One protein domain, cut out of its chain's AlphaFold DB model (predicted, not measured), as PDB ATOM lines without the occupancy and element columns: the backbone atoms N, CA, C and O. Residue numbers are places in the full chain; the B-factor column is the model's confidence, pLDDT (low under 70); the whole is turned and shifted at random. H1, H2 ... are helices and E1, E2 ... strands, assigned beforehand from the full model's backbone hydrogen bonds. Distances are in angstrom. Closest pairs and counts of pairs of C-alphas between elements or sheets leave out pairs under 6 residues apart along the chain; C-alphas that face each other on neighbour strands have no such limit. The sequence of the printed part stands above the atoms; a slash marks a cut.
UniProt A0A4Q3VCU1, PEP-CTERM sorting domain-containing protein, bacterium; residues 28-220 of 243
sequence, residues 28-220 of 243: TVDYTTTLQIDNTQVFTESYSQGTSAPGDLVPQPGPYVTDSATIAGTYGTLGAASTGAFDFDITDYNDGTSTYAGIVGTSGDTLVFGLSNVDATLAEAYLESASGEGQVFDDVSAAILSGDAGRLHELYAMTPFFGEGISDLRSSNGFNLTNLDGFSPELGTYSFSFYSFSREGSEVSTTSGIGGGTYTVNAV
ATOM      1  N   THR A  28     -39.445 -11.277  17.667       76.06
ATOM      2  CA  THR A  28     -38.733 -10.135  17.103       76.06
ATOM      3  C   THR A  28     -38.451 -10.436  15.641       76.06
ATOM      4  O   THR A  28     -37.817 -11.443  15.327       76.06
ATOM      5  N   VAL A  29     -38.928  -9.583  14.741       74.56
ATOM      6  CA  VAL A  29     -38.664  -9.663  13.304       74.56
ATOM      7  C   VAL A  29     -37.578  -8.677  12.937       74.56
ATOM      8  O   VAL A  29     -37.827  -7.479  12.853       74.56
ATOM      9  N   ASP A  30     -36.392  -9.203  12.676       81.69
ATOM     10  CA  ASP A  30     -35.277  -8.484  12.087       81.69
ATOM     11  C   ASP A  30     -35.425  -8.433  10.564       81.69
ATOM     12  O   ASP A  30     -35.770  -9.423   9.922       81.69
ATOM     13  N   TYR A  31     -35.128  -7.297   9.948       80.19
ATOM     14  CA  TYR A  31     -35.229  -7.140   8.497       80.19
ATOM     15  C   TYR A  31     -34.039  -6.387   7.912       80.19
ATOM     16  O   TYR A  31     -33.294  -5.701   8.605       80.19
ATOM     17  N   THR A  32     -33.842  -6.551   6.607       82.12
ATOM     18  CA  THR A  32     -32.887  -5.842   5.759       82.12
ATOM     19  C   THR A  32     -33.533  -5.569   4.406       82.12
ATOM     20  O   THR A  32     -33.826  -6.489   3.642       82.12
ATOM     21  N   THR A  33     -33.739  -4.299   4.078       78.12
ATOM     22  CA  THR A  33     -34.372  -3.874   2.819       78.12
ATOM     23  C   THR A  33     -33.338  -3.241   1.897       78.12
ATOM     24  O   THR A  33     -32.509  -2.466   2.361       78.12
ATOM     25  N   THR A  34     -33.349  -3.528   0.592       81.75
ATOM     26  CA  THR A  34     -32.499  -2.804  -0.383       81.75
ATOM     27  C   THR A  34     -33.256  -1.691  -1.109       81.75
ATOM     28  O   THR A  34     -32.629  -0.820  -1.710       81.75
ATOM     29  N   LEU A  35     -34.584  -1.678  -0.978       80.94
ATOM     30  CA  LEU A  35     -35.507  -0.662  -1.475       80.94
ATOM     31  C   LEU A  35     -36.143   0.106  -0.306       80.94
ATOM     32  O   LEU A  35     -36.170  -0.383   0.824       80.94
ATOM     33  N   GLN A  36     -36.640   1.310  -0.581       85.25
ATOM     34  CA  GLN A  36     -37.440   2.057   0.381       85.25
ATOM     35  C   GLN A  36     -38.884   1.528   0.388       85.25
ATOM     36  O   GLN A  36     -39.504   1.516  -0.663       85.25
ATOM     37  N   ILE A  37     -39.415   1.105   1.538       84.94
ATOM     38  CA  ILE A  37     -40.794   0.620   1.697       84.94
ATOM     39  C   ILE A  37     -41.564   1.598   2.585       84.94
ATOM     40  O   ILE A  37     -41.303   1.697   3.779       84.94
ATOM     41  N   ASP A  38     -42.521   2.308   2.014       85.50
ATOM     42  CA  ASP A  38     -43.447   3.206   2.688       85.50
ATOM     43  C   ASP A  38     -44.744   2.484   3.095       85.50
ATOM     44  O   ASP A  38     -45.110   1.454   2.524       85.50
ATOM     45  N   ASN A  39     -45.474   3.049   4.061       84.44
ATOM     46  CA  ASN A  39     -46.763   2.534   4.551       84.44
ATOM     47  C   ASN A  39     -46.677   1.068   4.990       84.44
ATOM     48  O   ASN A  39     -47.547   0.255   4.685       84.44
ATOM     49  N   THR A  40     -45.580   0.718   5.658       83.31
ATOM     50  CA  THR A  40     -45.341  -0.657   6.069       83.31
ATOM     51  C   THR A  40     -46.332  -1.035   7.162       83.31
ATOM     52  O   THR A  40     -46.366  -0.419   8.223       83.31
ATOM     53  N   GLN A  41     -47.120  -2.070   6.920       82.19
ATOM     54  CA  GLN A  41     -47.985  -2.686   7.905       82.19
ATOM     55  C   GLN A  41     -47.444  -4.061   8.255       82.19
ATOM     56  O   GLN A  41     -47.031  -4.841   7.396       82.19
ATOM     57  N   VAL A  42     -47.491  -4.370   9.536       78.31
ATOM     58  CA  VAL A  42     -47.270  -5.718  10.024       78.31
ATOM     59  C   VAL A  42     -48.632  -6.331  10.291       78.31
ATOM     60  O   VAL A  42     -49.380  -5.834  11.129       78.31
ATOM     61  N   PHE A  43     -48.954  -7.384   9.553       78.38
ATOM     62  CA  PHE A  43     -50.249  -8.047   9.579       78.38
ATOM     63  C   PHE A  43     -50.131  -9.415  10.248       78.38
ATOM     64  O   PHE A  43     -49.171 -10.145   9.986       78.38
ATOM     65  N   THR A  44     -51.105  -9.766  11.085       77.00
ATOM     66  CA  THR A  44     -51.210 -11.088  11.708       77.00
ATOM     67  C   THR A  44     -52.616 -11.659  11.587       77.00
ATOM     68  O   THR A  44     -53.598 -10.918  11.557       77.00
ATOM     69  N   GLU A  45     -52.710 -12.986  11.545       77.25
ATOM     70  CA  GLU A  45     -53.966 -13.740  11.543       77.25
ATOM     71  C   GLU A  45     -53.812 -15.073  12.283       77.25
ATOM     72  O   GLU A  45     -52.707 -15.618  12.372       77.25
ATOM     73  N   SER A  46     -54.913 -15.622  12.804       77.12
ATOM     74  CA  SER A  46     -54.890 -16.869  13.571       77.12
ATOM     75  C   SER A  46     -55.848 -17.930  13.029       77.12
ATOM     76  O   SER A  46     -56.964 -17.664  12.584       77.12
ATOM     77  N   TYR A  47     -55.418 -19.181  13.149       74.56
ATOM     78  CA  TYR A  47     -56.159 -20.387  12.813       74.56
ATOM     79  C   TYR A  47     -56.278 -21.248  14.059       74.56
ATOM     80  O   TYR A  47     -55.374 -21.298  14.887       74.56
ATOM     81  N   SER A  48     -57.396 -21.941  14.218       73.56
ATOM     82  CA  SER A  48     -57.504 -22.954  15.269       73.56
ATOM     83  C   SER A  48     -56.512 -24.086  15.008       73.56
ATOM     84  O   SER A  48     -56.122 -24.332  13.871       73.56
ATOM     85  N   GLN A  49     -56.082 -24.790  16.048       69.81
ATOM     86  CA  GLN A  49     -55.289 -25.999  15.879       69.81
ATOM     87  C   GLN A  49     -56.176 -27.091  15.273       69.81
ATOM     88  O   GLN A  49     -57.257 -27.394  15.785       69.81
ATOM     89  N   GLY A  50     -55.749 -27.668  14.155       63.47
ATOM     90  CA  GLY A  50     -56.424 -28.805  13.545       63.47
ATOM     91  C   GLY A  50     -55.947 -30.123  14.147       63.47
ATOM     92  O   GLY A  50     -55.057 -30.194  14.995       63.47
ATOM     93  N   THR A  51     -56.586 -31.207  13.723       57.81
ATOM     94  CA  THR A  51     -56.269 -32.554  14.201       57.81
ATOM     95  C   THR A  51     -55.124 -33.145  13.386       57.81
ATOM     96  O   THR A  51     -55.252 -33.261  12.170       57.81
ATOM     97  N   SER A  52     -54.040 -33.581  14.028       57.75
ATOM     98  CA  SER A  52     -53.021 -34.419  13.381       57.75
ATOM     99  C   SER A  52     -53.549 -35.834  13.160       57.75
ATOM    100  O   SER A  52     -54.116 -36.454  14.067       57.75
ATOM    101  N   ALA A  53     -53.323 -36.379  11.968       52.97
ATOM    102  CA  ALA A  53     -53.474 -37.802  11.725       52.97
ATOM    103  C   ALA A  53     -52.317 -38.583  12.388       52.97
ATOM    104  O   ALA A  53     -51.230 -38.040  12.609       52.97
ATOM    105  N   PRO A  54     -52.500 -39.878  12.712       40.19
ATOM    106  CA  PRO A  54     -51.404 -40.716  13.190       40.19
ATOM    107  C   PRO A  54     -50.272 -40.778  12.152       40.19
ATOM    108  O   PRO A  54     -50.456 -41.337  11.073       40.19
ATOM    109  N   GLY A  55     -49.097 -40.239  12.496       47.00
ATOM    110  CA  GLY A  55     -47.930 -40.163  11.606       47.00
ATOM    111  C   GLY A  55     -47.577 -38.749  11.142       47.00
ATOM    112  O   GLY A  55     -46.485 -38.560  10.608       47.00
ATOM    113  N   ASP A  56     -48.438 -37.762  11.401       48.94
ATOM    114  CA  ASP A  56     -48.111 -36.362  11.153       48.94
ATOM    115  C   ASP A  56     -47.068 -35.881  12.166       48.94
ATOM    116  O   ASP A  56     -47.261 -35.984  13.381       48.94
ATOM    117  N   LEU A  57     -45.958 -35.344  11.658       46.81
ATOM    118  CA  LEU A  57     -44.935 -34.693  12.481       46.81
ATOM    119  C   LEU A  57     -45.401 -33.314  12.975       46.81
ATOM    120  O   LEU A  57     -44.915 -32.852  14.002       46.81
ATOM    121  N   VAL A  58     -46.352 -32.689  12.266       51.72
ATOM    122  CA  VAL A  58     -46.901 -31.360  12.570       51.72
ATOM    123  C   VAL A  58     -48.426 -31.388  12.415       51.72
ATOM    124  O   VAL A  58     -48.917 -31.721  11.331       51.72
ATOM    125  N   PRO A  59     -49.195 -31.056  13.467       53.53
ATOM    126  CA  PRO A  59     -50.654 -31.035  13.401       53.53
ATOM    127  C   PRO A  59     -51.155 -29.978  12.429       53.53
ATOM    128  O   PRO A  59     -50.628 -28.870  12.361       53.53
ATOM    129  N   GLN A  60     -52.155 -30.354  11.636       59.66
ATOM    130  CA  GLN A  60     -52.626 -29.497  10.562       59.66
ATOM    131  C   GLN A  60     -53.290 -28.240  11.138       59.66
ATOM    132  O   GLN A  60     -53.923 -28.323  12.186       59.66
ATOM    133  N   PRO A  61     -53.183 -27.081  10.482       61.56
ATOM    134  CA  PRO A  61     -53.958 -25.902  10.847       61.56
ATOM    135  C   PRO A  61     -55.458 -26.173  10.631       61.56
ATOM    136  O   PRO A  61     -55.880 -26.741   9.622       61.56
ATOM    137  N   GLY A  62     -56.262 -25.805  11.621       67.00
ATOM    138  CA  GLY A  62     -57.722 -25.861  11.616       67.00
ATOM    139  C   GLY A  62     -58.343 -24.637  10.931       67.00
ATOM    140  O   GLY A  62     -57.643 -23.863  10.278       67.00
ATOM    141  N   PRO A  63     -59.670 -24.439  11.030       73.12
ATOM    142  CA  PRO A  63     -60.329 -23.277  10.437       73.12
ATOM    143  C   PRO A  63     -59.818 -21.946  11.007       73.12
ATOM    144  O   PRO A  63     -59.411 -21.876  12.173       73.12
ATOM    145  N   TYR A  64     -59.901 -20.901  10.178       75.81
ATOM    146  CA  TYR A  64     -59.629 -19.510  10.548       75.81
ATOM    147  C   TYR A  64     -60.424 -19.099  11.793       75.81
ATOM    148  O   TYR A  64     -61.613 -19.412  11.917       75.81
ATOM    149  N   VAL A  65     -59.764 -18.390  12.709       76.88
ATOM    150  CA  VAL A  65     -60.410 -17.787  13.875       76.88
ATOM    151  C   VAL A  65     -60.973 -16.441  13.444       76.88
ATOM    152  O   VAL A  65     -60.224 -15.513  13.152       76.88
ATOM    153  N   THR A  66     -62.298 -16.338  13.392       77.50
ATOM    154  CA  THR A  66     -62.989 -15.099  13.013       77.50
ATOM    155  C   THR A  66     -62.519 -13.916  13.865       77.50
ATOM    156  O   THR A  66     -62.319 -14.071  15.068       77.50
ATOM    157  N   ASP A  67     -62.343 -12.755  13.228       76.06
ATOM    158  CA  ASP A  67     -61.887 -11.495  13.834       76.06
ATOM    159  C   ASP A  67     -60.455 -11.517  14.411       76.06
ATOM    160  O   ASP A  67     -60.075 -10.616  15.154       76.06
ATOM    161  N   SER A  68     -59.634 -12.514  14.056       74.19
ATOM    162  CA  SER A  68     -58.226 -12.599  14.497       74.19
ATOM    163  C   SER A  68     -57.237 -11.815  13.629       74.19
ATOM    164  O   SER A  68     -56.060 -11.721  13.965       74.19
ATOM    165  N   ALA A  69     -57.694 -11.268  12.501       80.31
ATOM    166  CA  ALA A  69     -56.876 -10.461  11.605       80.31
ATOM    167  C   ALA A  69     -56.576  -9.089  12.234       80.31
ATOM    168  O   ALA A  69     -57.496  -8.304  12.473       80.31
ATOM    169  N   THR A  70     -55.301  -8.770  12.476       80.31
ATOM    170  CA  THR A  70     -54.899  -7.498  13.105       80.31
ATOM    171  C   THR A  70     -53.683  -6.853  12.441       80.31
ATOM    172  O   THR A  70     -52.858  -7.525  11.821       80.31
ATOM    173  N   ILE A  71     -53.566  -5.524  12.571       80.38
ATOM    174  CA  ILE A  71     -52.327  -4.796  12.280       80.38
ATOM    175  C   ILE A  71     -51.537  -4.688  13.582       80.38
ATOM    176  O   ILE A  71     -51.888  -3.906  14.465       80.38
ATOM    177  N   ALA A  72     -50.462  -5.463  13.691       67.06
ATOM    178  CA  ALA A  72     -49.577  -5.463  14.852       67.06
ATOM    179  C   ALA A  72     -48.678  -4.213  14.906       67.06
ATOM    180  O   ALA A  72     -48.166  -3.860  15.967       67.06
ATOM    181  N   GLY A  73     -48.508  -3.503  13.785       66.25
ATOM    182  CA  GLY A  73     -47.805  -2.225  13.760       66.25
ATOM    183  C   GLY A  73     -47.861  -1.516  12.410       66.25
ATOM    184  O   GLY A  73     -47.816  -2.158  11.362       66.25
ATOM    185  N   THR A  74     -47.918  -0.183  12.455       67.00
ATOM    186  CA  THR A  74     -47.776   0.698  11.287       67.00
ATOM    187  C   THR A  74     -46.419   1.386  11.346       67.00
ATOM    188  O   THR A  74     -46.144   2.194  12.235       67.00
ATOM    189  N   TYR A  75     -45.571   1.078  10.378       65.00
ATOM    190  CA  TYR A  75     -44.224   1.604  10.236       65.00
ATOM    191  C   TYR A  75     -44.175   2.523   9.012       65.00
ATOM    192  O   TYR A  75     -44.606   2.162   7.923       65.00
ATOM    193  N   GLY A  76     -43.684   3.751   9.205       67.44
ATOM    194  CA  GLY A  76     -43.733   4.796   8.176       67.44
ATOM    195  C   GLY A  76     -42.958   4.428   6.912       67.44
ATOM    196  O   GLY A  76     -43.560   4.163   5.879       67.44
ATOM    197  N   THR A  77     -41.629   4.401   7.010       75.06
ATOM    198  CA  THR A  77     -40.733   4.143   5.877       75.06
ATOM    199  C   THR A  77     -39.555   3.277   6.325       75.06
ATOM    200  O   THR A  77     -38.845   3.637   7.266       75.06
ATOM    201  N   LEU A  78     -39.312   2.167   5.632       75.69
ATOM    202  CA  LEU A  78     -38.090   1.355   5.693       75.69
ATOM    203  C   LEU A  78     -37.182   1.769   4.536       75.69
ATOM    204  O   LEU A  78     -37.690   2.063   3.466       75.69
ATOM    205  N   GLY A  79     -35.865   1.849   4.713       67.88
ATOM    206  CA  GLY A  79     -34.955   2.457   3.725       67.88
ATOM    207  C   GLY A  79     -33.988   1.474   3.065       67.88
ATOM    208  O   GLY A  79     -33.785   0.364   3.549       67.88
ATOM    209  N   ALA A  80     -33.316   1.895   1.991       58.03
ATOM    210  CA  ALA A  80     -32.254   1.099   1.374       58.03
ATOM    211  C   ALA A  80     -31.106   0.819   2.369       58.03
ATOM    212  O   ALA A  80     -30.577   1.734   3.000       58.03
ATOM    213  N   ALA A  81     -30.735  -0.455   2.493       66.31
ATOM    214  CA  ALA A  81     -29.825  -1.023   3.490       66.31
ATOM    215  C   ALA A  81     -30.246  -0.811   4.959       66.31
ATOM    216  O   ALA A  81     -29.400  -0.880   5.851       66.31
ATOM    217  N   SER A  82     -31.533  -0.556   5.230       64.81
ATOM    218  CA  SER A  82     -32.010  -0.427   6.607       64.81
ATOM    219  C   SER A  82     -32.069  -1.793   7.277       64.81
ATOM    220  O   SER A  82     -32.721  -2.701   6.769       64.81
ATOM    221  N   THR A  83     -31.365  -1.926   8.401       71.19
ATOM    222  CA  THR A  83     -31.570  -3.005   9.362       71.19
ATOM    223  C   THR A  83     -32.436  -2.495  10.502       71.19
ATOM    224  O   THR A  83     -32.223  -1.391  11.009       71.19
ATOM    225  N   GLY A  84     -33.422  -3.280  10.909       75.69
ATOM    226  CA  GLY A  84     -34.289  -2.937  12.028       75.69
ATOM    227  C   GLY A  84     -34.989  -4.163  12.581       75.69
ATOM    228  O   GLY A  84     -34.827  -5.253  12.038       75.69
ATOM    229  N   ALA A  85     -35.739  -3.949  13.657       74.56
ATOM    230  CA  ALA A  85     -36.476  -4.986  14.356       74.56
ATOM    231  C   ALA A  85     -37.898  -4.509  14.682       74.56
ATOM    232  O   ALA A  85     -38.091  -3.348  15.060       74.56
ATOM    233  N   PHE A  86     -38.871  -5.406  14.563       71.94
ATOM    234  CA  PHE A  86     -40.244  -5.205  15.018       71.94
ATOM    235  C   PHE A  86     -40.588  -6.265  16.053       71.94
ATOM    236  O   PHE A  86     -40.369  -7.448  15.801       71.94
ATOM    237  N   ASP A  87     -41.150  -5.857  17.185       69.88
ATOM    238  CA  ASP A  87     -41.654  -6.799  18.178       69.88
ATOM    239  C   ASP A  87     -43.151  -7.004  17.978       69.88
ATOM    240  O   ASP A  87     -43.915  -6.050  17.832       69.88
ATOM    241  N   PHE A  88     -43.560  -8.266  17.994       66.81
ATOM    242  CA  PHE A  88     -44.950  -8.669  17.917       66.81
ATOM    243  C   PHE A  88     -45.410  -8.941  19.335       66.81
ATOM    244  O   PHE A  88     -44.886  -9.835  20.008       66.81
ATOM    245  N   ASP A  89     -46.396  -8.175  19.791       56.94
ATOM    246  CA  ASP A  89     -47.110  -8.520  21.011       56.94
ATOM    247  C   ASP A  89     -48.075  -9.660  20.684       56.94
ATOM    248  O   ASP A  89     -49.206  -9.446  20.256       56.94
ATOM    249  N   ILE A  90     -47.594 -10.897  20.818       55.09
ATOM    250  CA  ILE A  90     -48.409 -12.094  20.592       55.09
ATOM    251  C   ILE A  90     -49.065 -12.525  21.907       55.09
ATOM    252  O   ILE A  90     -48.994 -13.685  22.314       55.09
ATOM    253  N   THR A  91     -49.682 -11.572  22.609       46.19
ATOM    254  CA  THR A  91     -50.357 -11.789  23.899       46.19
ATOM    255  C   THR A  91     -51.500 -12.808  23.812       46.19
ATOM    256  O   THR A  91     -51.820 -13.438  24.824       46.19
ATOM    257  N   ASP A  92     -52.030 -13.031  22.603       43.47
ATOM    258  CA  ASP A  92     -53.059 -14.023  22.265       43.47
ATOM    259  C   ASP A  92     -52.508 -15.338  21.674       43.47
ATOM    260  O   ASP A  92     -53.296 -16.181  21.240       43.47
ATOM    261  N   TYR A  93     -51.182 -15.559  21.683       49.88
ATOM    262  CA  TYR A  93     -50.582 -16.856  21.344       49.88
ATOM    263  C   TYR A  93     -51.001 -17.898  22.388       49.88
ATOM    264  O   TYR A  93     -50.356 -18.078  23.424       49.88
ATOM    265  N   ASN A  94     -52.144 -18.527  22.139       44.78
ATOM    266  CA  ASN A  94     -52.790 -19.449  23.052       44.78
ATOM    267  C   ASN A  94     -52.541 -20.899  22.635       44.78
ATOM    268  O   ASN A  94     -52.499 -21.241  21.450       44.78
ATOM    269  N   ASP A  95     -52.464 -21.761  23.649       51.03
ATOM    270  CA  ASP A  95     -52.590 -23.213  23.517       51.03
ATOM    271  C   ASP A  95     -53.845 -23.533  22.677       51.03
ATOM    272  O   ASP A  95     -54.973 -23.272  23.104       51.03
ATOM    273  N   GLY A  96     -53.659 -24.060  21.461       57.91
ATOM    274  CA  GLY A  96     -54.755 -24.442  20.559       57.91
ATOM    275  C   GLY A  96     -55.005 -23.533  19.347       57.91
ATOM    276  O   GLY A  96     -56.014 -23.734  18.667       57.91
ATOM    277  N   THR A  97     -54.115 -22.583  19.030       63.31
ATOM    278  CA  THR A  97     -54.171 -21.777  17.789       63.31
ATOM    279  C   THR A  97     -52.806 -21.641  17.099       63.31
ATOM    280  O   THR A  97     -51.786 -21.545  17.773       63.31
ATOM    281  N   SER A  98     -52.795 -21.571  15.764       67.88
ATOM    282  CA  SER A  98     -51.648 -21.209  14.920       67.88
ATOM    283  C   SER A  98     -51.737 -19.755  14.480       67.88
ATOM    284  O   SER A  98     -52.748 -19.362  13.910       67.88
ATOM    285  N   THR A  99     -50.689 -18.961  14.712       71.94
ATOM    286  CA  THR A  99     -50.635 -17.552  14.281       71.94
ATOM    287  C   THR A  99     -49.673 -17.391  13.113       71.94
ATOM    288  O   THR A  99     -48.575 -17.944  13.121       71.94
ATOM    289  N   TYR A 100     -50.083 -16.616  12.120       73.69
ATOM    290  CA  TYR A 100     -49.309 -16.303  10.929       73.69
ATOM    291  C   TYR A 100     -49.099 -14.801  10.857       73.69
ATOM    292  O   TYR A 100     -49.966 -14.026  11.261       73.69
ATOM    293  N   ALA A 101     -47.937 -14.394  10.359       73.50
ATOM    294  CA  ALA A 101     -47.588 -12.993  10.223       73.50
ATOM    295  C   ALA A 101     -46.938 -12.692   8.878       73.50
ATOM    296  O   ALA A 101     -46.219 -13.510   8.299       73.50
ATOM    297  N   GLY A 102     -47.153 -11.474   8.401       75.62
ATOM    298  CA  GLY A 102     -46.502 -10.939   7.218       75.62
ATOM    299  C   GLY A 102     -46.194  -9.465   7.381       75.62
ATOM    300  O   GLY A 102     -46.807  -8.752   8.175       75.62
ATOM    301  N   ILE A 103     -45.230  -9.007   6.594       80.38
ATOM    302  CA  ILE A 103     -44.978  -7.582   6.408       80.38
ATOM    303  C   ILE A 103     -45.563  -7.214   5.054       80.38
ATOM    304  O   ILE A 103     -45.295  -7.898   4.071       80.38
ATOM    305  N   VAL A 104     -46.331  -6.138   4.986       85.25
ATOM    306  CA  VAL A 104     -46.831  -5.575   3.731       85.25
ATOM    307  C   VAL A 104     -46.504  -4.094   3.673       85.25
ATOM    308  O   VAL A 104     -46.321  -3.454   4.701       85.25
ATOM    309  N   GLY A 105     -46.400  -3.529   2.483       86.94
ATOM    310  CA  GLY A 105     -46.078  -2.121   2.309       86.94
ATOM    311  C   GLY A 105     -46.121  -1.712   0.849       86.94
ATOM    312  O   GLY A 105     -46.533  -2.472  -0.025       86.94
ATOM    313  N   THR A 106     -45.672  -0.494   0.585       86.56
ATOM    314  CA  THR A 106     -45.644   0.105  -0.752       86.56
ATOM    315  C   THR A 106     -44.270   0.693  -1.045       86.56
ATOM    316  O   THR A 106     -43.568   1.101  -0.135       86.56
ATOM    317  N   SER A 107     -43.860   0.764  -2.304       85.50
ATOM    318  CA  SER A 107     -42.682   1.522  -2.736       85.50
ATOM    319  C   SER A 107     -43.008   2.198  -4.061       85.50
ATOM    320  O   SER A 107     -42.959   1.556  -5.116       85.50
ATOM    321  N   GLY A 108     -43.369   3.481  -4.020       83.75
ATOM    322  CA  GLY A 108     -43.981   4.141  -5.176       83.75
ATOM    323  C   GLY A 108     -45.264   3.412  -5.588       83.75
ATOM    324  O   GLY A 108     -46.123   3.168  -4.747       83.75
ATOM    325  N   ASP A 109     -45.352   3.005  -6.856       81.50
ATOM    326  CA  ASP A 109     -46.507   2.280  -7.411       81.50
ATOM    327  C   ASP A 109     -46.410   0.749  -7.243       81.50
ATOM    328  O   ASP A 109     -47.190  -0.003  -7.832       81.50
ATOM    329  N   THR A 110     -45.428   0.269  -6.474       85.31
ATOM    330  CA  THR A 110     -45.227  -1.163  -6.224       85.31
ATOM    331  C   THR A 110     -45.727  -1.560  -4.846       85.31
ATOM    332  O   THR A 110     -45.592  -0.808  -3.879       85.31
ATOM    333  N   LEU A 111     -46.275  -2.764  -4.750       87.25
ATOM    334  CA  LEU A 111     -46.626  -3.396  -3.484       87.25
ATOM    335  C   LEU A 111     -45.453  -4.245  -3.021       87.25
ATOM    336  O   LEU A 111     -44.821  -4.904  -3.842       87.25
ATOM    337  N   VAL A 112     -45.169  -4.258  -1.725       85.50
ATOM    338  CA  VAL A 112     -44.070  -5.034  -1.147       85.50
ATOM    339  C   VAL A 112     -44.605  -5.970  -0.076       85.50
ATOM    340  O   VAL A 112     -45.316  -5.529   0.820       85.50
ATOM    341  N   PHE A 113     -44.231  -7.248  -0.143       82.81
ATOM    342  CA  PHE A 113     -44.633  -8.278   0.819       82.81
ATOM    343  C   PHE A 113     -43.413  -9.027   1.357       82.81
ATOM    344  O   PHE A 113     -42.555  -9.450   0.585       82.81
ATOM    345  N   GLY A 114     -43.337  -9.207   2.675       79.31
ATOM    346  CA  GLY A 114     -42.380 -10.067   3.369       79.31
ATOM    347  C   GLY A 114     -42.998 -11.436   3.630       79.31
ATOM    348  O   GLY A 114     -43.911 -11.546   4.448       79.31
ATOM    349  N   LEU A 115     -42.514 -12.459   2.921       72.69
ATOM    350  CA  LEU A 115     -43.146 -13.781   2.839       72.69
ATOM    351  C   LEU A 115     -42.119 -14.903   3.032       72.69
ATOM    352  O   LEU A 115     -40.948 -14.762   2.660       72.69
ATOM    353  N   SER A 116     -42.562 -16.017   3.619       66.06
ATOM    354  CA  SER A 116     -41.717 -17.182   3.918       66.06
ATOM    355  C   SER A 116     -41.429 -18.017   2.666       66.06
ATOM    356  O   SER A 116     -40.336 -18.560   2.540       66.06
ATOM    357  N   ASN A 117     -42.379 -18.063   1.723       62.38
ATOM    358  CA  ASN A 117     -42.271 -18.647   0.384       62.38
ATOM    359  C   ASN A 117     -43.344 -18.041  -0.542       62.38
ATOM    360  O   ASN A 117     -44.440 -17.714  -0.089       62.38
ATOM    361  N   VAL A 118     -43.057 -17.917  -1.844       64.06
ATOM    362  CA  VAL A 118     -44.016 -17.414  -2.848       64.06
ATOM    363  C   VAL A 118     -44.054 -18.349  -4.051       64.06
ATOM    364  O   VAL A 118     -43.010 -18.640  -4.637       64.06
ATOM    365  N   ASP A 119     -45.255 -18.771  -4.455       67.81
ATOM    366  CA  ASP A 119     -45.488 -19.287  -5.808       67.81
ATOM    367  C   ASP A 119     -45.793 -18.096  -6.723       67.81
ATOM    368  O   ASP A 119     -46.942 -17.676  -6.868       67.81
ATOM    369  N   ALA A 120     -44.728 -17.492  -7.267       65.19
ATOM    370  CA  ALA A 120     -44.803 -16.209  -7.971       65.19
ATOM    371  C   ALA A 120     -45.798 -16.250  -9.132       65.19
ATOM    372  O   ALA A 120     -46.543 -15.300  -9.317       65.19
ATOM    373  N   THR A 121     -45.896 -17.382  -9.829       70.38
ATOM    374  CA  THR A 121     -46.820 -17.558 -10.955       70.38
ATOM    375  C   THR A 121     -48.280 -17.440 -10.515       70.38
ATOM    376  O   THR A 121     -49.096 -16.853 -11.218       70.38
ATOM    377  N   LEU A 122     -48.629 -18.005  -9.354       69.94
ATOM    378  CA  LEU A 122     -49.995 -17.963  -8.830       69.94
ATOM    379  C   LEU A 122     -50.328 -16.580  -8.247       69.94
ATOM    380  O   LEU A 122     -51.437 -16.088  -8.442       69.94
ATOM    381  N   ALA A 123     -49.355 -15.947  -7.583       71.19
ATOM    382  CA  ALA A 123     -49.484 -14.594  -7.044       71.19
ATOM    383  C   ALA A 123     -49.624 -13.536  -8.151       71.19
ATOM    384  O   ALA A 123     -50.495 -12.670  -8.061       71.19
ATOM    385  N   GLU A 124     -48.819 -13.643  -9.215       72.75
ATOM    386  CA  GLU A 124     -48.945 -12.835 -10.433       72.75
ATOM    387  C   GLU A 124     -50.312 -13.052 -11.053       72.75
ATOM    388  O   GLU A 124     -51.079 -12.103 -11.143       72.75
ATOM    389  N   ALA A 125     -50.686 -14.299 -11.351       70.75
ATOM    390  CA  ALA A 125     -51.979 -14.604 -11.952       70.75
ATOM    391  C   ALA A 125     -53.165 -14.083 -11.120       70.75
ATOM    392  O   ALA A 125     -54.151 -13.632 -11.696       70.75
ATOM    393  N   TYR A 126     -53.093 -14.105  -9.785       71.62
ATOM    394  CA  TYR A 126     -54.129 -13.527  -8.928       71.62
ATOM    395  C   TYR A 126     -54.211 -12.005  -9.075       71.62
ATOM    396  O   TYR A 126     -55.294 -11.475  -9.343       71.62
ATOM    397  N   LEU A 127     -53.075 -11.314  -8.949       71.94
ATOM    398  CA  LEU A 127     -53.005  -9.858  -9.078       71.94
ATOM    399  C   LEU A 127     -53.304  -9.388 -10.521       71.94
ATOM    400  O   LEU A 127     -53.847  -8.296 -10.700       71.94
ATOM    401  N   GLU A 128     -53.034 -10.225 -11.527       67.69
ATOM    402  CA  GLU A 128     -53.372 -10.050 -12.949       67.69
ATOM    403  C   GLU A 128     -54.835 -10.375 -13.279       67.69
ATOM    404  O   GLU A 128     -55.417  -9.769 -14.186       67.69
ATOM    405  N   SER A 129     -55.472 -11.316 -12.561       58.06
ATOM    406  CA  SER A 129     -56.844 -11.787 -12.850       58.06
ATOM    407  C   SER A 129     -57.918 -10.694 -12.738       58.06
ATOM    408  O   SER A 129     -59.067 -10.891 -13.128       58.06
ATOM    409  N   ALA A 130     -57.526  -9.487 -12.332       51.69
ATOM    410  CA  ALA A 130     -58.312  -8.264 -12.368       51.69
ATOM    411  C   ALA A 130     -58.577  -7.694 -13.783       51.69
ATOM    412  O   ALA A 130     -59.125  -6.601 -13.894       51.69
ATOM    413  N   SER A 131     -58.252  -8.385 -14.881       47.34
ATOM    414  CA  SER A 131     -58.517  -7.862 -16.238       47.34
ATOM    415  C   SER A 131     -60.012  -7.729 -16.604       47.34
ATOM    416  O   SER A 131     -60.338  -7.059 -17.584       47.34
ATOM    417  N   GLY A 132     -60.930  -8.298 -15.806       47.62
ATOM    418  CA  GLY A 132     -62.385  -8.107 -15.940       47.62
ATOM    419  C   GLY A 132     -63.042  -7.213 -14.875       47.62
ATOM    420  O   GLY A 132     -64.018  -6.531 -15.182       47.62
ATOM    421  N   GLU A 133     -62.510  -7.193 -13.647       48.56
ATOM    422  CA  GLU A 133     -63.110  -6.494 -12.488       48.56
ATOM    423  C   GLU A 133     -62.209  -5.412 -11.868       48.56
ATOM    424  O   GLU A 133     -62.631  -4.715 -10.954       48.56
ATOM    425  N   GLY A 134     -60.989  -5.216 -12.375       48.72
ATOM    426  CA  GLY A 134     -60.147  -4.040 -12.130       48.72
ATOM    427  C   GLY A 134     -59.691  -3.768 -10.693       48.72
ATOM    428  O   GLY A 134     -59.094  -2.723 -10.480       48.72
ATOM    429  N   GLN A 135     -59.961  -4.639  -9.714       56.75
ATOM    430  CA  GLN A 135     -59.939  -4.210  -8.307       56.75
ATOM    431  C   GLN A 135     -58.937  -4.915  -7.389       56.75
ATOM    432  O   GLN A 135     -58.642  -4.365  -6.347       56.75
ATOM    433  N   VAL A 136     -58.301  -6.038  -7.741       75.69
ATOM    434  CA  VAL A 136     -57.475  -6.757  -6.742       75.69
ATOM    435  C   VAL A 136     -56.202  -5.997  -6.346       75.69
ATOM    436  O   VAL A 136     -55.984  -5.749  -5.167       75.69
ATOM    437  N   PHE A 137     -55.369  -5.572  -7.302       78.56
ATOM    438  CA  PHE A 137     -54.143  -4.819  -6.983       78.56
ATOM    439  C   PHE A 137     -54.450  -3.481  -6.286       78.56
ATOM    440  O   PHE A 137     -53.752  -3.085  -5.354       78.56
ATOM    441  N   ASP A 138     -55.509  -2.792  -6.721       81.31
ATOM    442  CA  ASP A 138     -55.919  -1.507  -6.149       81.31
ATOM    443  C   ASP A 138     -56.553  -1.661  -4.764       81.31
ATOM    444  O   ASP A 138     -56.259  -0.862  -3.880       81.31
ATOM    445  N   ASP A 139     -57.350  -2.704  -4.540       82.88
ATOM    446  CA  ASP A 139     -57.939  -3.019  -3.237       82.88
ATOM    447  C   ASP A 139     -56.865  -3.388  -2.223       82.88
ATOM    448  O   ASP A 139     -56.929  -2.966  -1.072       82.88
ATOM    449  N   VAL A 140     -55.856  -4.144  -2.654       82.50
ATOM    450  CA  VAL A 140     -54.687  -4.453  -1.833       82.50
ATOM    451  C   VAL A 140     -53.941  -3.175  -1.479       82.50
ATOM    452  O   VAL A 140     -53.660  -2.933  -0.308       82.50
ATOM    453  N   SER A 141     -53.626  -2.349  -2.481       84.56
ATOM    454  CA  SER A 141     -52.951  -1.069  -2.267       84.56
ATOM    455  C   SER A 141     -53.735  -0.206  -1.275       84.56
ATOM    456  O   SER A 141     -53.185   0.283  -0.288       84.56
ATOM    457  N   ALA A 142     -55.050  -0.100  -1.471       86.75
ATOM    458  CA  ALA A 142     -55.947   0.628  -0.589       86.75
ATOM    459  C   ALA A 142     -55.961   0.049   0.832       86.75
ATOM    460  O   ALA A 142     -55.902   0.827   1.780       86.75
ATOM    461  N   ALA A 143     -55.989  -1.278   0.987       85.81
ATOM    462  CA  ALA A 143     -55.981  -1.951   2.284       85.81
ATOM    463  C   ALA A 143     -54.663  -1.736   3.051       85.81
ATOM    464  O   ALA A 143     -54.683  -1.517   4.261       85.81
ATOM    465  N   ILE A 144     -53.519  -1.723   2.358       85.62
ATOM    466  CA  ILE A 144     -52.216  -1.389   2.960       85.62
ATOM    467  C   ILE A 144     -52.210   0.069   3.437       85.62
ATOM    468  O   ILE A 144     -51.831   0.356   4.576       85.62
ATOM    469  N   LEU A 145     -52.664   0.990   2.580       85.75
ATOM    470  CA  LEU A 145     -52.712   2.422   2.877       85.75
ATOM    471  C   LEU A 145     -53.691   2.762   4.007       85.75
ATOM    472  O   LEU A 145     -53.439   3.692   4.773       85.75
ATOM    473  N   SER A 146     -54.800   2.029   4.122       86.06
ATOM    474  CA  SER A 146     -55.788   2.210   5.187       86.06
ATOM    475  C   SER A 146     -55.453   1.447   6.471       86.06
ATOM    476  O   SER A 146     -56.030   1.759   7.512       86.06
ATOM    477  N   GLY A 147     -54.530   0.479   6.419       83.50
ATOM    478  CA  GLY A 147     -54.252  -0.428   7.535       83.50
ATOM    479  C   GLY A 147     -55.427  -1.366   7.839       83.50
ATOM    480  O   GLY A 147     -55.674  -1.688   9.000       83.50
ATOM    481  N   ASP A 148     -56.190  -1.776   6.826       86.00
ATOM    482  CA  ASP A 148     -57.348  -2.656   6.996       86.00
ATOM    483  C   ASP A 148     -56.918  -4.132   7.017       86.00
ATOM    484  O   ASP A 148     -56.837  -4.800   5.985       86.00
ATOM    485  N   ALA A 149     -56.636  -4.644   8.217       80.25
ATOM    486  CA  ALA A 149     -56.277  -6.048   8.418       80.25
ATOM    487  C   ALA A 149     -57.368  -7.022   7.952       80.25
ATOM    488  O   ALA A 149     -57.043  -8.075   7.411       80.25
ATOM    489  N   GLY A 150     -58.649  -6.688   8.131       81.19
ATOM    490  CA  GLY A 150     -59.749  -7.553   7.705       81.19
ATOM    491  C   GLY A 150     -59.775  -7.695   6.188       81.19
ATOM    492  O   GLY A 150     -59.852  -8.806   5.666       81.19
ATOM    493  N   ARG A 151     -59.605  -6.581   5.469       83.19
ATOM    494  CA  ARG A 151     -59.524  -6.601   4.008       83.19
ATOM    495  C   ARG A 151     -58.261  -7.298   3.502       83.19
ATOM    496  O   ARG A 151     -58.343  -8.053   2.537       83.19
ATOM    497  N   LEU A 152     -57.111  -7.094   4.151       79.19
ATOM    498  CA  LEU A 152     -55.881  -7.829   3.830       79.19
ATOM    499  C   LEU A 152     -56.065  -9.338   4.029       79.19
ATOM    500  O   LEU A 152     -55.673 -10.107   3.153       79.19
ATOM    501  N   HIS A 153     -56.720  -9.757   5.114       79.06
ATOM    502  CA  HIS A 153     -57.094 -11.154   5.312       79.06
ATOM    503  C   HIS A 153     -57.985 -11.647   4.171       79.06
ATOM    504  O   HIS A 153     -57.647 -12.626   3.536       79.06
ATOM    505  N   GLU A 154     -59.079 -10.970   3.824       78.44
ATOM    506  CA  GLU A 154     -59.957 -11.422   2.728       78.44
ATOM    507  C   GLU A 154     -59.222 -11.631   1.391       78.44
ATOM    508  O   GLU A 154     -59.576 -12.521   0.617       78.44
ATOM    509  N   LEU A 155     -58.204 -10.814   1.120       75.56
ATOM    510  CA  LEU A 155     -57.417 -10.851  -0.113       75.56
ATOM    511  C   LEU A 155     -56.311 -11.919  -0.084       75.56
ATOM    512  O   LEU A 155     -55.926 -12.433  -1.136       75.56
ATOM    513  N   TYR A 156     -55.812 -12.278   1.099       71.38
ATOM    514  CA  TYR A 156     -54.639 -13.146   1.269       71.38
ATOM    515  C   TYR A 156     -54.850 -14.333   2.196       71.38
ATOM    516  O   TYR A 156     -53.880 -15.034   2.489       71.38
ATOM    517  N   ALA A 157     -56.090 -14.566   2.624       69.25
ATOM    518  CA  ALA A 157     -56.441 -15.523   3.655       69.25
ATOM    519  C   ALA A 157     -55.780 -16.847   3.345       69.25
ATOM    520  O   ALA A 157     -55.980 -17.447   2.278       69.25
ATOM    521  N   MET A 158     -54.984 -17.314   4.293       68.75
ATOM    522  CA  MET A 158     -54.429 -18.633   4.170       68.75
ATOM    523  C   MET A 158     -55.557 -19.662   4.238       68.75
ATOM    524  O   MET A 158     -56.448 -19.617   5.089       68.75
ATOM    525  N   THR A 159     -55.540 -20.609   3.314       64.94
ATOM    526  CA  THR A 159     -56.455 -21.745   3.325       64.94
ATOM    527  C   THR A 159     -55.678 -22.997   3.716       64.94
ATOM    528  O   THR A 159     -54.567 -23.205   3.215       64.94
ATOM    529  N   PRO A 160     -56.213 -23.838   4.617       59.88
ATOM    530  CA  PRO A 160     -55.621 -25.136   4.899       59.88
ATOM    531  C   PRO A 160     -55.493 -25.957   3.621       59.88
ATOM    532  O   PRO A 160     -56.496 -26.270   2.975       59.88
ATOM    533  N   PHE A 161     -54.259 -26.300   3.246       56.94
ATOM    534  CA  PHE A 161     -54.000 -27.196   2.132       56.94
ATOM    535  C   PHE A 161     -53.661 -28.590   2.660       56.94
ATOM    536  O   PHE A 161     -52.638 -28.816   3.303       56.94
ATOM    537  N   PHE A 162     -54.536 -29.545   2.356       56.16
ATOM    538  CA  PHE A 162     -54.400 -30.939   2.766       56.16
ATOM    539  C   PHE A 162     -53.853 -31.776   1.598       56.16
ATOM    540  O   PHE A 162     -54.604 -32.456   0.901       56.16
ATOM    541  N   GLY A 163     -52.545 -31.670   1.336       48.66
ATOM    542  CA  GLY A 163     -51.838 -32.456   0.311       48.66
ATOM    543  C   GLY A 163     -51.181 -33.730   0.860       48.66
ATOM    544  O   GLY A 163     -51.098 -33.910   2.073       48.66
ATOM    545  N   GLU A 164     -50.689 -34.612  -0.025       44.81
ATOM    546  CA  GLU A 164     -49.991 -35.865   0.334       44.81
ATOM    547  C   GLU A 164     -48.731 -35.608   1.189       44.81
ATOM    548  O   GLU A 164     -47.622 -35.476   0.678       44.81
ATOM    549  N   GLY A 165     -48.901 -35.542   2.512       41.31
ATOM    550  CA  GLY A 165     -47.811 -35.528   3.492       41.31
ATOM    551  C   GLY A 165     -47.167 -34.168   3.781       41.31
ATOM    552  O   GLY A 165     -46.162 -34.135   4.486       41.31
ATOM    553  N   ILE A 166     -47.723 -33.061   3.279       40.41
ATOM    554  CA  ILE A 166     -47.301 -31.702   3.657       40.41
ATOM    555  C   ILE A 166     -48.534 -30.942   4.150       40.41
ATOM    556  O   ILE A 166     -49.433 -30.632   3.368       40.41
ATOM    557  N   SER A 167     -48.574 -30.670   5.453       50.50
ATOM    558  CA  SER A 167     -49.529 -29.770   6.094       50.50
ATOM    559  C   SER A 167     -49.006 -28.340   5.992       50.50
ATOM    560  O   SER A 167     -48.233 -27.892   6.830       50.50
ATOM    561  N   ASP A 168     -49.398 -27.635   4.935       54.50
ATOM    562  CA  ASP A 168     -49.013 -26.237   4.725       54.50
ATOM    563  C   ASP A 168     -50.274 -25.377   4.607       54.50
ATOM    564  O   ASP A 168     -51.286 -25.795   4.036       54.50
ATOM    565  N   LEU A 169     -50.226 -24.174   5.169       61.56
ATOM    566  CA  LEU A 169     -51.224 -23.158   4.881       61.56
ATOM    567  C   LEU A 169     -50.806 -22.470   3.587       61.56
ATOM    568  O   LEU A 169     -49.682 -21.993   3.456       61.56
ATOM    569  N   ARG A 170     -51.712 -22.389   2.617       63.41
ATOM    570  CA  ARG A 170     -51.468 -21.636   1.386       63.41
ATOM    571  C   ARG A 170     -52.637 -20.718   1.159       63.41
ATOM    572  O   ARG A 170     -53.781 -21.173   1.190       63.41
ATOM    573  N   SER A 171     -52.387 -19.435   0.927       67.25
ATOM    574  CA  SER A 171     -53.469 -18.622   0.381       67.25
ATOM    575  C   SER A 171     -53.874 -19.198  -0.974       67.25
ATOM    576  O   SER A 171     -53.035 -19.714  -1.724       67.25
ATOM    577  N   SER A 172     -55.159 -19.091  -1.309       64.25
ATOM    578  CA  SER A 172     -55.669 -19.453  -2.642       64.25
ATOM    579  C   SER A 172     -54.947 -18.713  -3.774       64.25
ATOM    580  O   SER A 172     -55.030 -19.108  -4.933       64.25
ATOM    581  N   ASN A 173     -54.231 -17.650  -3.407       63.28
ATOM    582  CA  ASN A 173     -53.596 -16.681  -4.274       63.28
ATOM    583  C   ASN A 173     -52.059 -16.805  -4.252       63.28
ATOM    584  O   ASN A 173     -51.370 -15.960  -4.803       63.28
ATOM    585  N   GLY A 174     -51.498 -17.845  -3.619       64.56
ATOM    586  CA  GLY A 174     -50.069 -18.195  -3.722       64.56
ATOM    587  C   GLY A 174     -49.128 -17.487  -2.749       64.56
ATOM    588  O   GLY A 174     -47.930 -17.773  -2.729       64.56
ATOM    589  N   PHE A 175     -49.661 -16.607  -1.907       69.50
ATOM    590  CA  PHE A 175     -48.961 -15.997  -0.782       69.50
ATOM    591  C   PHE A 175     -48.898 -16.979   0.394       69.50
ATOM    592  O   PHE A 175     -49.932 -17.526   0.795       69.50
ATOM    593  N   ASN A 176     -47.700 -17.195   0.941       68.69
ATOM    594  CA  ASN A 176     -47.502 -17.902   2.202       68.69
ATOM    595  C   ASN A 176     -46.966 -16.901   3.231       68.69
ATOM    596  O   ASN A 176     -45.831 -16.419   3.130       68.69
ATOM    597  N   LEU A 177     -47.819 -16.544   4.191       69.44
ATOM    598  CA  LEU A 177     -47.382 -15.799   5.357       69.44
ATOM    599  C   LEU A 177     -46.405 -16.647   6.156       69.44
ATOM    600  O   LEU A 177     -46.345 -17.873   6.086       69.44
ATOM    601  N   THR A 178     -45.597 -15.975   6.942       66.88
ATOM    602  CA  THR A 178     -44.709 -16.672   7.839       66.88
ATOM    603  C   THR A 178     -45.533 -17.334   8.939       66.88
ATOM    604  O   THR A 178     -46.156 -16.645   9.747       66.88
ATOM    605  N   ASN A 179     -45.527 -18.668   8.972       65.06
ATOM    606  CA  ASN A 179     -46.056 -19.424  10.101       65.06
ATOM    607  C   ASN A 179     -45.219 -19.098  11.336       65.06
ATOM    608  O   ASN A 179     -44.043 -19.440  11.370       65.06
ATOM    609  N   LEU A 180     -45.816 -18.475  12.352       61.53
ATOM    610  CA  LEU A 180     -45.169 -18.276  13.655       61.53
ATOM    611  C   LEU A 180     -45.358 -19.495  14.580       61.53
ATOM    612  O   LEU A 180     -45.225 -19.386  15.795       61.53
ATOM    613  N   ASP A 181     -45.665 -20.631  13.949       53.41
ATOM    614  CA  ASP A 181     -45.868 -21.998  14.415       53.41
ATOM    615  C   ASP A 181     -46.886 -22.149  15.546       53.41
ATOM    616  O   ASP A 181     -46.642 -21.810  16.696       53.41
ATOM    617  N   GLY A 182     -48.057 -22.711  15.233       50.72
ATOM    618  CA  GLY A 182     -49.131 -23.022  16.193       50.72
ATOM    619  C   GLY A 182     -48.901 -24.203  17.130       50.72
ATOM    620  O   GLY A 182     -49.858 -24.830  17.589       50.72
ATOM    621  N   PHE A 183     -47.637 -24.512  17.398       46.00
ATOM    622  CA  PHE A 183     -47.162 -25.347  18.495       46.00
ATOM    623  C   PHE A 183     -46.065 -24.581  19.207       46.00
ATOM    624  O   PHE A 183     -45.317 -23.893  18.522       46.00
ATOM    625  N   SER A 184     -45.980 -24.729  20.543       46.41
ATOM    626  CA  SER A 184     -44.962 -24.123  21.422       46.41
ATOM    627  C   SER A 184     -43.719 -23.755  20.616       46.41
ATOM    628  O   SER A 184     -43.033 -24.692  20.199       46.41
ATOM    629  N   PRO A 185     -43.457 -22.460  20.360       44.06
ATOM    630  CA  PRO A 185     -42.578 -22.066  19.277       44.06
ATOM    631  C   PRO A 185     -41.256 -22.788  19.434       44.06
ATOM    632  O   PRO A 185     -40.657 -22.729  20.519       44.06
ATOM    633  N   GLU A 186     -40.812 -23.498  18.398       52.34
ATOM    634  CA  GLU A 186     -39.442 -23.972  18.428       52.34
ATOM    635  C   GLU A 186     -38.566 -22.728  18.509       52.34
ATOM    636  O   GLU A 186     -38.650 -21.807  17.693       52.34
ATOM    637  N   LEU A 187     -37.779 -22.655  19.579       59.50
ATOM    638  CA  LEU A 187     -36.850 -21.557  19.764       59.50
ATOM    639  C   LEU A 187     -35.918 -21.551  18.568       59.50
ATOM    640  O   LEU A 187     -35.171 -22.507  18.343       59.50
ATOM    641  N   GLY A 188     -35.990 -20.487  17.788       64.38
ATOM    642  CA  GLY A 188     -35.434 -20.540  16.458       64.38
ATOM    643  C   GLY A 188     -35.478 -19.207  15.753       64.38
ATOM    644  O   GLY A 188     -36.244 -18.306  16.098       64.38
ATOM    645  N   THR A 189     -34.607 -19.124  14.758       72.69
ATOM    646  CA  THR A 189     -34.530 -18.023  13.814       72.69
ATOM    647  C   THR A 189     -34.912 -18.569  12.455       72.69
ATOM    648  O   THR A 189     -34.354 -19.563  11.985       72.69
ATOM    649  N   TYR A 190     -35.845 -17.893  11.818       73.38
ATOM    650  CA  TYR A 190     -36.432 -18.297  10.554       73.38
ATOM    651  C   TYR A 190     -36.350 -17.133   9.583       73.38
ATOM    652  O   TYR A 190     -36.400 -15.987  10.014       73.38
ATOM    653  N   SER A 191     -36.259 -17.409   8.286       77.62
ATOM    654  CA  SER A 191     -36.045 -16.373   7.271       77.62
ATOM    655  C   SER A 191     -37.295 -16.099   6.444       77.62
ATOM    656  O   SER A 191     -38.066 -17.008   6.148       77.62
ATOM    657  N   PHE A 192     -37.439 -14.857   5.999       76.75
ATOM    658  CA  PHE A 192     -38.402 -14.444   4.982       76.75
ATOM    659  C   PHE A 192     -37.705 -13.563   3.941       76.75
ATOM    660  O   PHE A 192     -36.651 -12.974   4.202       76.75
ATOM    661  N   SER A 193     -38.287 -13.470   2.749       82.81
ATOM    662  CA  SER A 193     -37.801 -12.597   1.676       82.81
ATOM    663  C   SER A 193     -38.839 -11.536   1.346       82.81
ATOM    664  O   SER A 193     -40.041 -11.783   1.447       82.81
ATOM    665  N   PHE A 194     -38.374 -10.360   0.933       84.50
ATOM    666  CA  PHE A 194     -39.247  -9.343   0.367       84.50
ATOM    667  C   PHE A 194     -39.436  -9.575  -1.134       84.50
ATOM    668  O   PHE A 194     -38.480  -9.865  -1.864       84.50
ATOM    669  N   TYR A 195     -40.677  -9.402  -1.575       84.44
ATOM    670  CA  TYR A 195     -41.111  -9.463  -2.965       84.44
ATOM    671  C   TYR A 195     -41.817  -8.156  -3.312       84.44
ATOM    672  O   TYR A 195     -42.649  -7.698  -2.530       84.44
ATOM    673  N   SER A 196     -41.497  -7.563  -4.464       86.12
ATOM    674  CA  SER A 196     -42.251  -6.431  -5.008       86.12
ATOM    675  C   SER A 196     -43.128  -6.865  -6.164       86.12
ATOM    676  O   SER A 196     -42.673  -7.612  -7.028       86.12
ATOM    677  N   PHE A 197     -44.325  -6.304  -6.222       85.62
ATOM    678  CA  PHE A 197     -45.277  -6.485  -7.302       85.62
ATOM    679  C   PHE A 197     -45.533  -5.127  -7.947       85.62
ATOM    680  O   PHE A 197     -45.933  -4.177  -7.272       85.62
ATOM    681  N   SER A 198     -45.279  -5.026  -9.247       85.00
ATOM    682  CA  SER A 198     -45.524  -3.829 -10.052       85.00
ATOM    683  C   SER A 198     -46.566  -4.114 -11.115       85.00
ATOM    684  O   SER A 198     -46.568  -5.194 -11.698       85.00
ATOM    685  N   ARG A 199     -47.419  -3.131 -11.405       83.88
ATOM    686  CA  ARG A 199     -48.433  -3.236 -12.455       83.88
ATOM    687  C   ARG A 199     -48.155  -2.249 -13.583       83.88
ATOM    688  O   ARG A 199     -48.024  -1.053 -13.329       83.88
ATOM    689  N   GLU A 200     -48.143  -2.733 -14.821       82.69
ATOM    690  CA  GLU A 200     -48.118  -1.904 -16.029       82.69
ATOM    691  C   GLU A 200     -49.374  -2.191 -16.861       82.69
ATOM    692  O   GLU A 200     -49.527  -3.238 -17.490       82.69
ATOM    693  N   GLY A 201     -50.334  -1.264 -16.829       80.31
ATOM    694  CA  GLY A 201     -51.643  -1.487 -17.437       80.31
ATOM    695  C   GLY A 201     -52.399  -2.622 -16.739       80.31
ATOM    696  O   GLY A 201     -52.844  -2.460 -15.605       80.31
ATOM    697  N   SER A 202     -52.569  -3.747 -17.434       74.94
ATOM    698  CA  SER A 202     -53.270  -4.938 -16.927       74.94
ATOM    699  C   SER A 202     -52.332  -6.078 -16.522       74.94
ATOM    700  O   SER A 202     -52.817  -7.097 -16.043       74.94
ATOM    701  N   GLU A 203     -51.024  -5.921 -16.721       78.00
ATOM    702  CA  GLU A 203     -50.013  -6.940 -16.425       78.00
ATOM    703  C   GLU A 203     -49.371  -6.660 -15.063       78.00
ATOM    704  O   GLU A 203     -49.093  -5.499 -14.738       78.00
ATOM    705  N   VAL A 204     -49.145  -7.707 -14.263       80.75
ATOM    706  CA  VAL A 204     -48.484  -7.612 -12.956       80.75
ATOM    707  C   VAL A 204     -47.219  -8.451 -12.988       80.75
ATOM    708  O   VAL A 204     -47.243  -9.633 -13.294       80.75
ATOM    709  N   SER A 205     -46.107  -7.832 -12.621       82.38
ATOM    710  CA  SER A 205     -44.795  -8.468 -12.554       82.38
ATOM    711  C   SER A 205     -44.315  -8.556 -11.114       82.38
ATOM    712  O   SER A 205     -44.460  -7.601 -10.346       82.38
ATOM    713  N   THR A 206     -43.692  -9.681 -10.758       83.75
ATOM    714  CA  THR A 206     -43.055  -9.875  -9.453       83.75
ATOM    715  C   THR A 206     -41.543  -9.801  -9.570       83.75
ATOM    716  O   THR A 206     -40.926 -10.357 -10.477       83.75
ATOM    717  N   THR A 207     -40.908  -9.160  -8.597       84.06
ATOM    718  CA  THR A 207     -39.461  -9.235  -8.389       84.06
ATOM    719  C   THR A 207     -39.180  -9.763  -6.990       84.06
ATOM    720  O   THR A 207     -39.681  -9.233  -6.000       84.06
ATOM    721  N   SER A 208     -38.371 -10.818  -6.903       81.06
ATOM    722  CA  SER A 208     -37.929 -11.412  -5.640       81.06
ATOM    723  C   SER A 208     -36.549 -10.900  -5.225       81.06
ATOM    724  O   SER A 208     -35.772 -10.408  -6.046       81.06
ATOM    725  N   GLY A 209     -36.223 -11.029  -3.936       76.06
ATOM    726  CA  GLY A 209     -34.872 -10.758  -3.437       76.06
ATOM    727  C   GLY A 209     -34.528  -9.272  -3.310       76.06
ATOM    728  O   GLY A 209     -33.352  -8.913  -3.301       76.06
ATOM    729  N   ILE A 210     -35.531  -8.402  -3.157       83.75
ATOM    730  CA  ILE A 210     -35.356  -6.958  -2.885       83.75
ATOM    731  C   ILE A 210     -35.011  -6.661  -1.409       83.75
ATOM    732  O   ILE A 210     -35.069  -5.527  -0.926       83.75
ATOM    733  N   GLY A 211     -34.684  -7.712  -0.665       84.00
ATOM    734  CA  GLY A 211     -34.434  -7.709   0.764       84.00
ATOM    735  C   GLY A 211     -35.019  -8.958   1.407       84.00
ATOM    736  O   GLY A 211     -35.519  -9.864   0.738       84.00
ATOM    737  N   GLY A 212     -34.972  -8.990   2.724       83.62
ATOM    738  CA  GLY A 212     -35.572 -10.045   3.517       83.62
ATOM    739  C   GLY A 212     -35.288  -9.810   4.979       83.62
ATOM    740  O   GLY A 212     -34.888  -8.720   5.380       83.62
ATOM    741  N   GLY A 213     -35.463 -10.835   5.779       79.81
ATOM    742  CA  GLY A 213     -35.203 -10.734   7.193       79.81
ATOM    743  C   GLY A 213     -35.314 -12.072   7.867       79.81
ATOM    744  O   GLY A 213     -35.493 -13.107   7.222       79.81
ATOM    745  N   THR A 214     -35.206 -12.028   9.180       78.31
ATOM    746  CA  THR A 214     -35.442 -13.174  10.025       78.31
ATOM    747  C   THR A 214     -36.383 -12.824  11.149       78.31
ATOM    748  O   THR A 214     -36.323 -11.728  11.682       78.31
ATOM    749  N   TYR A 215     -37.210 -13.763  11.568       72.00
ATOM    750  CA  TYR A 215     -37.930 -13.643  12.820       72.00
ATOM    751  C   TYR A 215     -37.367 -14.637  13.816       72.00
ATOM    752  O   TYR A 215     -37.024 -15.768  13.462       72.00
ATOM    753  N   THR A 216     -37.232 -14.184  15.054       73.12
ATOM    754  CA  THR A 216     -36.728 -14.992  16.152       73.12
ATOM    755  C   THR A 216     -37.816 -15.133  17.190       73.12
ATOM    756  O   THR A 216     -38.353 -14.132  17.668       73.12
ATOM    757  N   VAL A 217     -38.113 -16.376  17.560       68.50
ATOM    758  CA  VAL A 217     -39.003 -16.654  18.683       68.50
ATOM    759  C   VAL A 217     -38.170 -16.985  19.910       68.50
ATOM    760  O   VAL A 217     -37.442 -17.980  19.942       68.50
ATOM    761  N   ASN A 218     -38.250 -16.122  20.920       64.00
ATOM    762  CA  ASN A 218     -37.457 -16.244  22.139       64.00
ATOM    763  C   ASN A 218     -38.288 -16.806  23.287       64.00
ATOM    764  O   ASN A 218     -39.423 -16.389  23.484       64.00
ATOM    765  N   ALA A 219     -37.690 -17.675  24.105       60.25
ATOM    766  CA  ALA A 219     -38.329 -18.164  25.321       60.25
ATOM    767  C   ALA A 219     -38.530 -17.019  26.319       60.25
ATOM    768  O   ALA A 219     -37.567 -16.332  26.676       60.25
ATOM    769  N   VAL A 220     -39.742 -16.873  26.855       59.88
ATOM    770  CA  VAL A 220     -39.949 -16.035  28.043       59.88
ATOM    771  C   VAL A 220     -39.423 -16.749  29.284       59.88
ATOM    772  O   VAL A 220     -39.808 -17.890  29.549       59.88
TER     773      VAL A 220
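This is residues 28 to 220 of the 243 residues of the protein "PEP-CTERM sorting domain-containing protein" of bacterium (UniProt A0A4Q3VCU1). A strongly twisted sheet curls into a small, flattened, imperfectly closed barrel of E4, E2, E6, E7, E10, E11, E1 and E5, with E4 and E5 coming together at the seam. The helical hairpin H2 and H3 packs on its outer side over E6 and E2, H1 covers part of E11, and the strand hairpin E8 and E9 sits by E3 near one end. The printed part has 193 residues, with E1 to E7, H1 to H3 and E8 to E11 in that order; its class is mixed, helices and strands. It is compact, with a radius of gyration of the C-alphas of 16.2 A and spans of 49 by 37 by 28 A.

E1, residues 28 to 33, begins with C-alpha 28 at (-38.733, -10.135, 17.103). E2, residues 37 to 49, is 33.5 A long and bends by 57 degrees at residue 40. E3 is residues 61 to 64, E4 70 to 78, E5 82 to 88, E6 97 to 107, 33.1 A long, and E7 110 to 115. H1 is residues 120 to 131, 18.1 A long, H2 136 to 146 and H3 149 to 156. E8 is residues 158 to 163 and E9 166 to 171. E10, residues 188 to 200, is 39.5 A long; E11, residues 203 to 217, is 38.1 A long and ends with C-alpha 217 at (-39.003, -16.654, 18.683).

In the branched sheet, with antiparallel neighbours, E1 has E5 on one side, N 29 to O 86 at 2.8 A, and E11 on the other, N 30 to O 214 at 2.7 A. E11 and E10 form a hairpin, N 194 to O 211 at 2.9 A. E7 neighbours E10, N 111 to O 197 at 2.9 A, and forms a hairpin with E6, N 105 to O 112 at 2.8 A. E2 has E6 on one side, N 43 to O 102 at 2.9 A, and on the other side E4, N 42 to O 73 at 2.9 A, and E3, N 48 to O 63 at 2.9 A. The closest C-alphas of edge strands E4 and E5, Ala 72 and Phe 88, are 6.4 A apart. H2 and H3 touch at Ala 143 and Leu 152, 6.1 A, opposite ways at a shallow tilt of 22 degrees, on the same face of the sheet. H3 lies over E2; H2 is only just over E6, with 3 C-alphas on it. H1 lies over E11 at a height over the sheet of 8.0 A, and touches H2 only at the corner, by Leu 127 and Phe 137, 5.6 A. The hairpin E8 and E9, N 159 to O 170 at 2.8 A, makes a sandwich, two sheets face to face, with the branched sheet, their best planes 39 degrees apart. Every O i to N i+4 pair is within hydrogen-bond range in H2 and H3, and 6 of 8 in H1.

The C-alphas farthest apart, Gly 132 and Val 220, are 50.0 A apart. The printed part has no cut. The links E2 to E3 and E9 to E10 are long, with 11 and 16 residues. The mean pLDDT of the printed part is 70.3; 85 residues are under 70, among them 49 to 62, 87 to 98 and 157 to 188.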